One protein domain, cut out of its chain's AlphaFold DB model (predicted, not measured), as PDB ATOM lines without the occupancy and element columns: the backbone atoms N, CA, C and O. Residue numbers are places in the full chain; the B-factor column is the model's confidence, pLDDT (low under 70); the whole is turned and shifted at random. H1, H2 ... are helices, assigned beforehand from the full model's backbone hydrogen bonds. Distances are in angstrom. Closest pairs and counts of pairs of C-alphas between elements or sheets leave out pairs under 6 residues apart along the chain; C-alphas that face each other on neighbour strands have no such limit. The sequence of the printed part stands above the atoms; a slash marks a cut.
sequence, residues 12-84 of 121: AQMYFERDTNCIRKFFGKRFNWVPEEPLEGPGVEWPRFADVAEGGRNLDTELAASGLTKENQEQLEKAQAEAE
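AT A GLANCE: This is residues 12 to 84 of the 121 residues of the protein "Serine/threonine-protein kinase RIO-like protein" of Klebsormidium nitens (UniProt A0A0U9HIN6). An open, extended chain: the long helix H1 has a loop, residues 32 to 48, that folds back from its end toward its beginning and leads there into the short helix H2, and from H2 a free arm, residues 54 to 84, sticks out with the small helix H3 on its way and the helix H4 near its end. H1 and this arm together make the long axis, and residues 39 to 44 of the loop stick out as well. The printed part has 73 residues with four named helices, in the order H1, H2, H3, H4, and no named strand; the class is all helix. The whole is extended, with a radius of gyration of the C-alphas of 18.9 A, and its C-alphas span 55 by 26 by 24 A.

HOW THE PARTS SIT: Start at H1, residues 12 to 31, and look from there to H2, residues 49 to 53. The two only just touch, with 3 pairs of C-alphas within 8 A, and H1 does so with residues 13 to 17 alone. Their closest C-alphas are those of Gln 13 and Phe 49, 5.8 A apart, while their centres are 15.9 A apart. Going on, you reach H3, residues 59 to 62, which is apart from H1 and from H2. H4, residues 70 to 83, is apart from H1, H2 and H3. In the backbones of H1, H2 and H4 each O i to N i+4 pair is within hydrogen-bond range; H3, with 4 residues, is too short for such a pair, and its one O i to N i+3 pair is within range.

IN THESE COORDINATES: Find C-alpha 12 at (-112.020, -78.819, 126.581); from there H1 runs 28.5 A to C-alpha 31 at (-138.318, -71.076, 134.455). H2, residues 49 to 53, starts at C-alpha 49 at (-115.692, -82.962, 132.599) and measures 6.2 A. H3, residues 59 to 62, measures 4.9 A. H4 runs 19.9 A from Lys 70 to C-alpha 83 at (-87.246, -82.572, 120.361).

THE WHOLE: Look for the two C-alphas farthest apart at Asn 32 and Glu 82, 56.4 A from each other. The printed part runs from residue 12 to 84 and has no cut. The link from H1 to H2, 17 residues, is long; the one from H2 to H3 is tight, with 5 residues, and the one from H3 to H4 is short, with 7. Residues 39 to 44 stand free, and so do residues 54 to 84, of which 59 to 62 belong to H3 and 70 to 83 to H4. The mean pLDDT of the printed part is 79.9; it is under 70 at residues 37 to 44, 55, 66 to 68 and 84.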
ATOM      1  N   ALA A  12    -110.745 -78.099 126.641       90.25
ATOM      2  CA  ALA A  12    -112.020 -78.819 126.581       90.25
ATOM      3  C   ALA A  12    -112.833 -78.674 127.877       90.25
ATOM      4  O   ALA A  12    -114.033 -78.399 127.821       90.25
ATOM      5  N   GLN A  13    -112.163 -78.725 129.031       92.75
ATOM      6  CA  GLN A  13    -112.791 -78.503 130.332       92.75
ATOM      7  C   GLN A  13    -113.464 -77.124 130.436       92.75
ATOM      8  O   GLN A  13    -114.621 -77.028 130.840       92.75
ATOM      9  N   MET A  14    -112.786 -76.053 130.010       93.88
ATOM     10  CA  MET A  14    -113.352 -74.698 130.039       93.88
ATOM     11  C   MET A  14    -114.604 -74.585 129.162       93.88
ATOM     12  O   MET A  14    -115.585 -73.947 129.551       93.88
ATOM     13  N   TYR A  15    -114.603 -75.226 127.989       92.94
ATOM     14  CA  TYR A  15    -115.779 -75.237 127.119       92.94
ATOM     15  C   TYR A  15    -116.946 -76.002 127.743       92.94
ATOM     16  O   TYR A  15    -118.071 -75.505 127.720       92.94
ATOM     17  N   PHE A  16    -116.675 -77.147 128.364       92.81
ATOM     18  CA  PHE A  16    -117.680 -77.911 129.094       92.81
ATOM     19  C   PHE A  16    -118.309 -77.096 130.234       92.81
ATOM     20  O   PHE A  16    -119.534 -77.001 130.347       92.81
ATOM     21  N   GLU A  17    -117.489 -76.439 131.052       92.06
ATOM     22  CA  GLU A  17    -117.957 -75.593 132.156       92.06
ATOM     23  C   GLU A  17    -118.763 -74.390 131.654       92.06
ATOM     24  O   GLU A  17    -119.788 -74.029 132.233       92.06
ATOM     25  N   ARG A  18    -118.345 -73.764 130.550       93.56
ATOM     26  CA  ARG A  18    -119.119 -72.693 129.911       93.56
ATOM     27  C   ARG A  18    -120.503 -73.196 129.501       93.56
ATOM     28  O   ARG A  18    -121.500 -72.529 129.783       93.56
ATOM     29  N   ASP A  19    -120.561 -74.343 128.836       92.81
ATOM     30  CA  ASP A  19    -121.788 -74.870 128.240       92.81
ATOM     31  C   ASP A  19    -122.782 -75.322 129.322       92.81
ATOM     32  O   ASP A  19    -123.946 -74.911 129.305       92.81
ATOM     33  N   THR A  20    -122.314 -76.046 130.341       91.00
ATOM     34  CA  THR A  20    -123.128 -76.437 131.508       91.00
ATOM     35  C   THR A  20    -123.656 -75.223 132.278       91.00
ATOM     36  O   THR A  20    -124.837 -75.170 132.635       91.00
ATOM     37  N   ASN A  21    -122.833 -74.190 132.473       89.88
ATOM     38  CA  ASN A  21    -123.259 -72.953 133.127       89.88
ATOM     39  C   ASN A  21    -124.302 -72.180 132.315       89.88
ATOM     40  O   ASN A  21    -125.234 -71.613 132.892       89.88
ATOM     41  N   CYS A  22    -124.170 -72.142 130.990       91.31
ATOM     42  CA  CYS A  22    -125.158 -71.513 130.117       91.31
ATOM     43  C   CYS A  22    -126.528 -72.184 130.249       91.31
ATOM     44  O   CYS A  22    -127.531 -71.480 130.376       91.31
ATOM     45  N   ILE A  23    -126.572 -73.519 130.303       90.81
ATOM     46  CA  ILE A  23    -127.811 -74.277 130.515       90.81
ATOM     47  C   ILE A  23    -128.423 -73.920 131.876       90.81
ATOM     48  O   ILE A  23    -129.576 -73.490 131.935       90.81
ATOM     49  N   ARG A  24    -127.645 -73.983 132.964       88.19
ATOM     50  CA  ARG A  24    -128.120 -73.626 134.317       88.19
ATOM     51  C   ARG A  24    -128.693 -72.209 134.371       88.19
ATOM     52  O   ARG A  24    -129.783 -71.993 134.896       88.19
ATOM     53  N   LYS A  25    -127.988 -71.239 133.780       90.38
ATOM     54  CA  LYS A  25    -128.436 -69.839 133.713       90.38
ATOM     55  C   LYS A  25    -129.712 -69.681 132.895       90.38
ATOM     56  O   LYS A  25    -130.570 -68.890 133.280       90.38
ATOM     57  N   PHE A  26    -129.837 -70.393 131.777       92.12
ATOM     58  CA  PHE A  26    -131.027 -70.337 130.935       92.12
ATOM     59  C   PHE A  26    -132.262 -70.794 131.709       92.12
ATOM     60  O   PHE A  26    -133.247 -70.058 131.772       92.12
ATOM     61  N   PHE A  27    -132.189 -71.956 132.358       91.31
ATOM     62  CA  PHE A  27    -133.328 -72.464 133.109       91.31
ATOM     63  C   PHE A  27    -133.650 -71.632 134.355       91.31
ATOM     64  O   PHE A  27    -134.822 -71.343 134.603       91.31
ATOM     65  N   GLY A  28    -132.628 -71.163 135.076       89.94
ATOM     66  CA  GLY A  28    -132.822 -70.273 136.220       89.94
ATOM     67  C   GLY A  28    -133.510 -68.964 135.828       89.94
ATOM     68  O   GLY A  28    -134.407 -68.507 136.528       89.94
ATOM     69  N   LYS A  29    -133.156 -68.382 134.674       92.31
ATOM     70  CA  LYS A  29    -133.779 -67.141 134.183       92.31
ATOM     71  C   LYS A  29    -135.165 -67.347 133.585       92.31
ATOM     72  O   LYS A  29    -136.007 -66.465 133.709       92.31
ATOM     73  N   ARG A  30    -135.382 -68.446 132.857       93.38
ATOM     74  CA  ARG A  30    -136.601 -68.636 132.057       93.38
ATOM     75  C   ARG A  30    -137.720 -69.334 132.818       93.38
ATOM     76  O   ARG A  30    -138.880 -69.052 132.545       93.38
ATOM     77  N   PHE A  31    -137.369 -70.224 133.740       92.19
ATOM     78  CA  PHE A  31    -138.318 -71.076 134.455       92.19
ATOM     79  C   PHE A  31    -138.208 -70.947 135.977       92.19
ATOM     80  O   PHE A  31    -138.872 -71.699 136.683       92.19
ATOM     81  N   ASN A  32    -137.357 -70.045 136.492       89.19
ATOM     82  CA  ASN A  32    -137.034 -69.947 137.921       89.19
ATOM     83  C   ASN A  32    -136.601 -71.293 138.524       89.19
ATOM     84  O   ASN A  32    -136.768 -71.540 139.715       89.19
ATOM     85  N   TRP A  33    -136.031 -72.166 137.690       83.69
ATOM     86  CA  TRP A  33    -135.580 -73.483 138.099       83.69
ATOM     87  C   TRP A  33    -134.080 -73.436 138.352       83.69
ATOM     88  O   TRP A  33    -133.279 -73.339 137.418       83.69
ATOM     89  N   VAL A  34    -133.712 -73.476 139.629       77.62
ATOM     90  CA  VAL A  34    -132.337 -73.692 140.070       77.62
ATOM     91  C   VAL A  34    -132.313 -75.067 140.723       77.62
ATOM     92  O   VAL A  34    -132.883 -75.223 141.799       77.62
ATOM     93  N   PRO A  35    -131.727 -76.081 140.078       70.50
ATOM     94  CA  PRO A  35    -131.588 -77.379 140.717       70.50
ATOM     95  C   PRO A  35    -130.653 -77.255 141.927       70.50
ATOM     96  O   PRO A  35    -129.487 -76.884 141.778       70.50
ATOM     97  N   GLU A  36    -131.195 -77.511 143.118       70.12
ATOM     98  CA  GLU A  36    -130.451 -77.517 144.387       70.12
ATOM     99  C   GLU A  36    -129.605 -78.788 144.527       70.12
ATOM    100  O   GLU A  36    -128.477 -78.725 145.007       70.12
ATOM    101  N   GLU A  37    -130.102 -79.908 143.995       68.56
ATOM    102  CA  GLU A  37    -129.389 -81.179 143.909       68.56
ATOM    103  C   GLU A  37    -129.491 -81.777 142.494       68.56
ATOM    104  O   GLU A  37    -130.425 -81.463 141.743       68.56
ATOM    105  N   PRO A  38    -128.530 -82.621 142.091       67.44
ATOM    106  CA  PRO A  38    -128.587 -83.347 140.828       67.44
ATOM    107  C   PRO A  38    -129.801 -84.278 140.739       67.44
ATOM    108  O   PRO A  38    -130.234 -84.890 141.712       67.44
ATOM    109  N   LEU A  39    -130.362 -84.373 139.531       65.38
ATOM    110  CA  LEU A  39    -131.666 -84.993 139.253       65.38
ATOM    111  C   LEU A  39    -131.754 -86.501 139.566       65.38
ATOM    112  O   LEU A  39    -132.859 -87.036 139.588       65.38
ATOM    113  N   GLU A  40    -130.630 -87.183 139.801       68.75
ATOM    114  CA  GLU A  40    -130.580 -88.640 139.997       68.75
ATOM    115  C   GLU A  40    -130.561 -89.084 141.472       68.75
ATOM    116  O   GLU A  40    -130.491 -90.279 141.759       68.75
ATOM    117  N   GLY A  41    -130.716 -88.149 142.412       59.62
ATOM    118  CA  GLY A  41    -130.943 -88.449 143.825       59.62
ATOM    119  C   GLY A  41    -129.816 -87.996 144.756       59.62
ATOM    120  O   GLY A  41    -128.803 -87.451 144.311       59.62
ATOM    121  N   PRO A  42    -129.995 -88.208 146.072       57.84
ATOM    122  CA  PRO A  42    -129.053 -87.736 147.076       57.84
ATOM    123  C   PRO A  42    -127.683 -88.395 146.886       57.84
ATOM    124  O   PRO A  42    -127.569 -89.620 146.846       57.84
ATOM    125  N   GLY A  43    -126.642 -87.567 146.796       64.44
ATOM    126  CA  GLY A  43    -125.253 -88.002 146.615       64.44
ATOM    127  C   GLY A  43    -124.775 -88.073 145.163       64.44
ATOM    128  O   GLY A  43    -123.611 -88.395 144.936       64.44
ATOM    129  N   VAL A  44    -125.625 -87.755 144.185       65.44
ATOM    130  CA  VAL A  44    -125.180 -87.541 142.804       65.44
ATOM    131  C   VAL A  44    -124.635 -86.120 142.692       65.44
ATOM    132  O   VAL A  44    -125.238 -85.192 143.223       65.44
ATOM    133  N   GLU A  45    -123.481 -85.947 142.046       73.94
ATOM    134  CA  GLU A  45    -122.856 -84.642 141.802       73.94
ATOM    135  C   GLU A  45    -123.241 -84.084 140.423       73.94
ATOM    136  O   GLU A  45    -123.746 -84.790 139.549       73.94
ATOM    137  N   TRP A  46    -123.032 -82.778 140.221       80.06
ATOM    138  CA  TRP A  46    -123.139 -82.187 138.887       80.06
ATOM    139  C   TRP A  46    -122.164 -82.890 137.937       80.06
ATOM    140  O   TRP A  46    -121.040 -83.158 138.357       80.06
ATOM    141  N   PRO A  47    -122.541 -83.144 136.670       85.31
ATOM    142  CA  PRO A  47    -121.655 -83.807 135.729       85.31
ATOM    143  C   PRO A  47    -120.370 -82.996 135.593       85.31
ATOM    144  O   PRO A  47    -120.409 -81.787 135.331       85.31
ATOM    145  N   ARG A  48    -119.235 -83.659 135.794       88.69
ATOM    146  CA  ARG A  48    -117.910 -83.063 135.664       88.69
ATOM    147  C   ARG A  48    -117.318 -83.471 134.330       88.69
ATOM    148  O   ARG A  48    -117.692 -84.477 133.734       88.69
ATOM    149  N   PHE A  49    -116.345 -82.692 133.874       90.19
ATOM    150  CA  PHE A  49    -115.692 -82.962 132.599       90.19
ATOM    151  C   PHE A  49    -115.057 -84.366 132.547       90.19
ATOM    152  O   PHE A  49    -115.197 -85.059 131.543       90.19
ATOM    153  N   ALA A  50    -114.437 -84.806 133.648       87.75
ATOM    154  CA  ALA A  50    -113.812 -86.126 133.759       87.75
ATOM    155  C   ALA A  50    -114.801 -87.280 133.509       87.75
ATOM    156  O   ALA A  50    -114.474 -88.225 132.798       87.75
ATOM    157  N   ASP A  51    -116.035 -87.152 134.010       85.44
ATOM    158  CA  ASP A  51    -117.059 -88.195 133.891       85.44
ATOM    159  C   ASP A  51    -117.476 -88.418 132.418       85.44
ATOM    160  O   ASP A  51    -117.913 -89.503 132.036       85.44
ATOM    161  N   VAL A  52    -117.315 -87.395 131.569       83.56
ATOM    162  CA  VAL A  52    -117.659 -87.431 130.136       83.56
ATOM    163  C   VAL A  52    -116.451 -87.779 129.262       83.56
ATOM    164  O   VAL A  52    -116.618 -88.369 128.195       83.56
ATOM    165  N   ALA A  53    -115.238 -87.434 129.701       84.38
ATOM    166  CA  ALA A  53    -114.013 -87.663 128.939       84.38
ATOM    167  C   ALA A  53    -113.612 -89.149 128.861       84.38
ATOM    168  O   ALA A  53    -113.041 -89.562 127.856       84.38
ATOM    169  N   GLU A  54    -113.922 -89.957 129.882       75.62
ATOM    170  CA  GLU A  54    -113.392 -91.328 130.012       75.62
ATOM    171  C   GLU A  54    -114.369 -92.446 129.589       75.62
ATOM    172  O   GLU A  54    -113.953 -93.584 129.387       75.62
ATOM    173  N   GLY A  55    -115.666 -92.156 129.428       67.38
ATOM    174  CA  GLY A  55    -116.706 -93.194 129.292       67.38
ATOM    175  C   GLY A  55    -117.296 -93.406 127.890       67.38
ATOM    176  O   GLY A  55    -118.186 -94.243 127.728       67.38
ATOM    177  N   GLY A  56    -116.875 -92.625 126.889       74.38
ATOM    178  CA  GLY A  56    -117.597 -92.464 125.622       74.38
ATOM    179  C   GLY A  56    -116.910 -93.006 124.364       74.38
ATOM    180  O   GLY A  56    -115.759 -93.429 124.359       74.38
ATOM    181  N   ARG A  57    -117.649 -92.960 123.249       77.12
ATOM    182  CA  ARG A  57    -117.120 -93.199 121.897       77.12
ATOM    183  C   ARG A  57    -116.436 -91.916 121.412       77.12
ATOM    184  O   ARG A  57    -117.070 -90.861 121.430       77.12
ATOM    185  N   ASN A  58    -115.191 -92.003 120.945       78.88
ATOM    186  CA  ASN A  58    -114.406 -90.845 120.494       78.88
ATOM    187  C   ASN A  58    -114.780 -90.429 119.062       78.88
ATOM    188  O   ASN A  58    -114.068 -90.702 118.094       78.88
ATOM    189  N   LEU A  59    -115.939 -89.779 118.928       83.25
ATOM    190  CA  LEU A  59    -116.469 -89.306 117.642       83.25
ATOM    191  C   LEU A  59    -115.557 -88.280 116.958       83.25
ATOM    192  O   LEU A  59    -115.529 -88.192 115.736       83.25
ATOM    193  N   ASP A  60    -114.804 -87.511 117.736       79.00
ATOM    194  CA  ASP A  60    -113.795 -86.571 117.252       79.00
ATOM    195  C   ASP A  60    -112.660 -87.273 116.490       79.00
ATOM    196  O   ASP A  60    -112.183 -86.750 115.479       79.00
ATOM    197  N   THR A  61    -112.287 -88.473 116.939       77.75
ATOM    198  CA  THR A  61    -111.296 -89.333 116.284       77.75
ATOM    199  C   THR A  61    -111.888 -89.999 115.043       77.75
ATOM    200  O   THR A  61    -111.252 -90.008 113.990       77.75
ATOM    201  N   GLU A  62    -113.120 -90.512 115.129       78.44
ATOM    202  CA  GLU A  62    -113.805 -91.157 113.996       78.44
ATOM    203  C   GLU A  62    -114.059 -90.186 112.831       78.44
ATOM    204  O   GLU A  62    -113.944 -90.568 111.666       78.44
ATOM    205  N   LEU A  63    -114.379 -88.926 113.133       73.00
ATOM    206  CA  LEU A  63    -114.702 -87.901 112.136       73.00
ATOM    207  C   LEU A  63    -113.496 -87.051 111.710       73.00
ATOM    208  O   LEU A  63    -113.671 -86.152 110.890       73.00
ATOM    209  N   ALA A  64    -112.300 -87.297 112.263       73.00
ATOM    210  CA  ALA A  64    -111.110 -86.459 112.075       73.00
ATOM    211  C   ALA A  64    -111.425 -84.955 112.237       73.00
ATOM    212  O   ALA A  64    -111.019 -84.114 111.432       73.00
ATOM    213  N   ALA A  65    -112.191 -84.612 113.279       70.38
ATOM    214  CA  ALA A  65    -112.848 -83.308 113.412       70.38
ATOM    215  C   ALA A  65    -111.874 -82.120 113.546       70.38
ATOM    216  O   ALA A  65    -112.257 -80.980 113.293       70.38
ATOM    217  N   SER A  66    -110.615 -82.371 113.926       66.94
ATOM    218  CA  SER A  66    -109.566 -81.345 113.986       66.94
ATOM    219  C   SER A  66    -109.022 -80.949 112.609       66.94
ATOM    220  O   SER A  66    -108.281 -79.972 112.510       66.94
ATOM    221  N   GLY A  67    -109.354 -81.701 111.552       69.38
ATOM    222  CA  GLY A  67    -108.754 -81.541 110.227       69.38
ATOM    223  C   GLY A  67    -107.293 -81.994 110.159       69.38
ATOM    224  O   GLY A  67    -106.630 -81.760 109.149       69.38
ATOM    225  N   LEU A  68    -106.778 -82.635 111.214       66.81
ATOM    226  CA  LEU A  68    -105.439 -83.207 111.237       66.81
ATOM    227  C   LEU A  68    -105.489 -84.585 110.571       66.81
ATOM    228  O   LEU A  68    -106.127 -85.511 111.069       66.81
ATOM    229  N   THR A  69    -104.858 -84.713 109.406       73.81
ATOM    230  CA  THR A  69    -104.702 -86.007 108.737       73.81
ATOM    231  C   THR A  69    -103.767 -86.900 109.557       73.81
ATOM    232  O   THR A  69    -102.923 -86.399 110.301       73.81
ATOM    233  N   LYS A  70    -103.872 -88.226 109.395       71.00
ATOM    234  CA  LYS A  70    -102.953 -89.182 110.045       71.00
ATOM    235  C   LYS A  70    -101.483 -88.845 109.779       71.00
ATOM    236  O   LYS A  70    -100.666 -88.907 110.683       71.00
ATOM    237  N   GLU A  71    -101.185 -88.393 108.563       74.06
ATOM    238  CA  GLU A  71     -99.849 -87.951 108.156       74.06
ATOM    239  C   GLU A  71     -99.356 -86.739 108.965       74.06
ATOM    240  O   GLU A  71     -98.217 -86.718 109.420       74.06
ATOM    241  N   ASN A  72    -100.222 -85.752 109.217       76.88
ATOM    242  CA  ASN A  72     -99.864 -84.599 110.045       76.88
ATOM    243  C   ASN A  72     -99.636 -85.002 111.508       76.88
ATOM    244  O   ASN A  72     -98.835 -84.382 112.201       76.88
ATOM    245  N   GLN A  73    -100.351 -86.025 111.977       76.44
ATOM    246  CA  GLN A  73    -100.222 -86.573 113.324       76.44
ATOM    247  C   GLN A  73     -98.878 -87.294 113.499       76.44
ATOM    248  O   GLN A  73     -98.138 -86.976 114.424       76.44
ATOM    249  N   GLU A  74     -98.507 -88.154 112.546       78.88
ATOM    250  CA  GLU A  74     -97.205 -88.838 112.507       78.88
ATOM    251  C   GLU A  74     -96.030 -87.848 112.416       78.88
ATOM    252  O   GLU A  74     -95.007 -88.021 113.079       78.88
ATOM    253  N   GLN A  75     -96.170 -86.777 111.626       81.62
ATOM    254  CA  GLN A  75     -95.154 -85.722 111.547       81.62
ATOM    255  C   GLN A  75     -94.994 -84.971 112.874       81.62
ATOM    256  O   GLN A  75     -93.870 -84.640 113.251       81.62
ATOM    257  N   LEU A  76     -96.095 -84.722 113.591       80.19
ATOM    258  CA  LEU A  76     -96.061 -84.077 114.903       80.19
ATOM    259  C   LEU A  76     -95.375 -84.968 115.945       80.19
ATOM    260  O   LEU A  76     -94.509 -84.491 116.673       80.19
ATOM    261  N   GLU A  77     -95.726 -86.255 115.981       80.56
ATOM    262  CA  GLU A  77     -95.132 -87.239 116.893       80.56
ATOM    263  C   GLU A  77     -93.630 -87.400 116.634       80.56
ATOM    264  O   GLU A  77     -92.832 -87.394 117.572       80.56
ATOM    265  N   LYS A  78     -93.219 -87.462 115.362       84.12
ATOM    266  CA  LYS A  78     -91.801 -87.512 114.997       84.12
ATOM    267  C   LYS A  78     -91.054 -86.247 115.425       84.12
ATOM    268  O   LYS A  78     -89.960 -86.351 115.971       84.12
ATOM    269  N   ALA A  79     -91.640 -85.071 115.202       80.88
ATOM    270  CA  ALA A  79     -91.039 -83.804 115.611       80.88
ATOM    271  C   ALA A  79     -90.919 -83.682 117.139       80.88
ATOM    272  O   ALA A  79     -89.948 -83.115 117.629       80.88
ATOM    273  N   GLN A  80     -91.875 -84.227 117.897       78.56
ATOM    274  CA  GLN A  80     -91.796 -84.294 119.358       78.56
ATOM    275  C   GLN A  80     -90.709 -85.269 119.827       78.56
ATOM    276  O   GLN A  80     -89.946 -84.926 120.722       78.56
ATOM    277  N   ALA A  81     -90.581 -86.437 119.191       78.62
ATOM    278  CA  ALA A  81     -89.538 -87.410 119.517       78.62
ATOM    279  C   ALA A  81     -88.115 -86.909 119.192       78.62
ATOM    280  O   ALA A  81     -87.178 -87.235 119.909       78.62
ATOM    281  N   GLU A  82     -87.944 -86.104 118.137       76.75
ATOM    282  CA  GLU A  82     -86.670 -85.432 117.822       76.75
ATOM    283  C   GLU A  82     -86.371 -84.239 118.751       76.75
ATOM    284  O   GLU A  82     -85.223 -83.801 118.823       76.75
ATOM    285  N   ALA A  83     -87.379 -83.709 119.452       71.56
ATOM    286  CA  ALA A  83     -87.246 -82.572 120.361       71.56
ATOM    287  C   ALA A  83     -87.005 -82.964 121.831       71.56
ATOM    288  O   ALA A  83     -86.693 -82.080 122.626       71.56
ATOM    289  N   GLU A  84     -87.130 -84.243 122.200       56.44
ATOM    290  CA  GLU A  84     -86.707 -84.755 123.511       56.44
ATOM    291  C   GLU A  84     -85.165 -84.796 123.550       56.44
ATOM    292  O   GLU A  84     -84.560 -85.606 122.836       56.44
TER     293      GLU A  84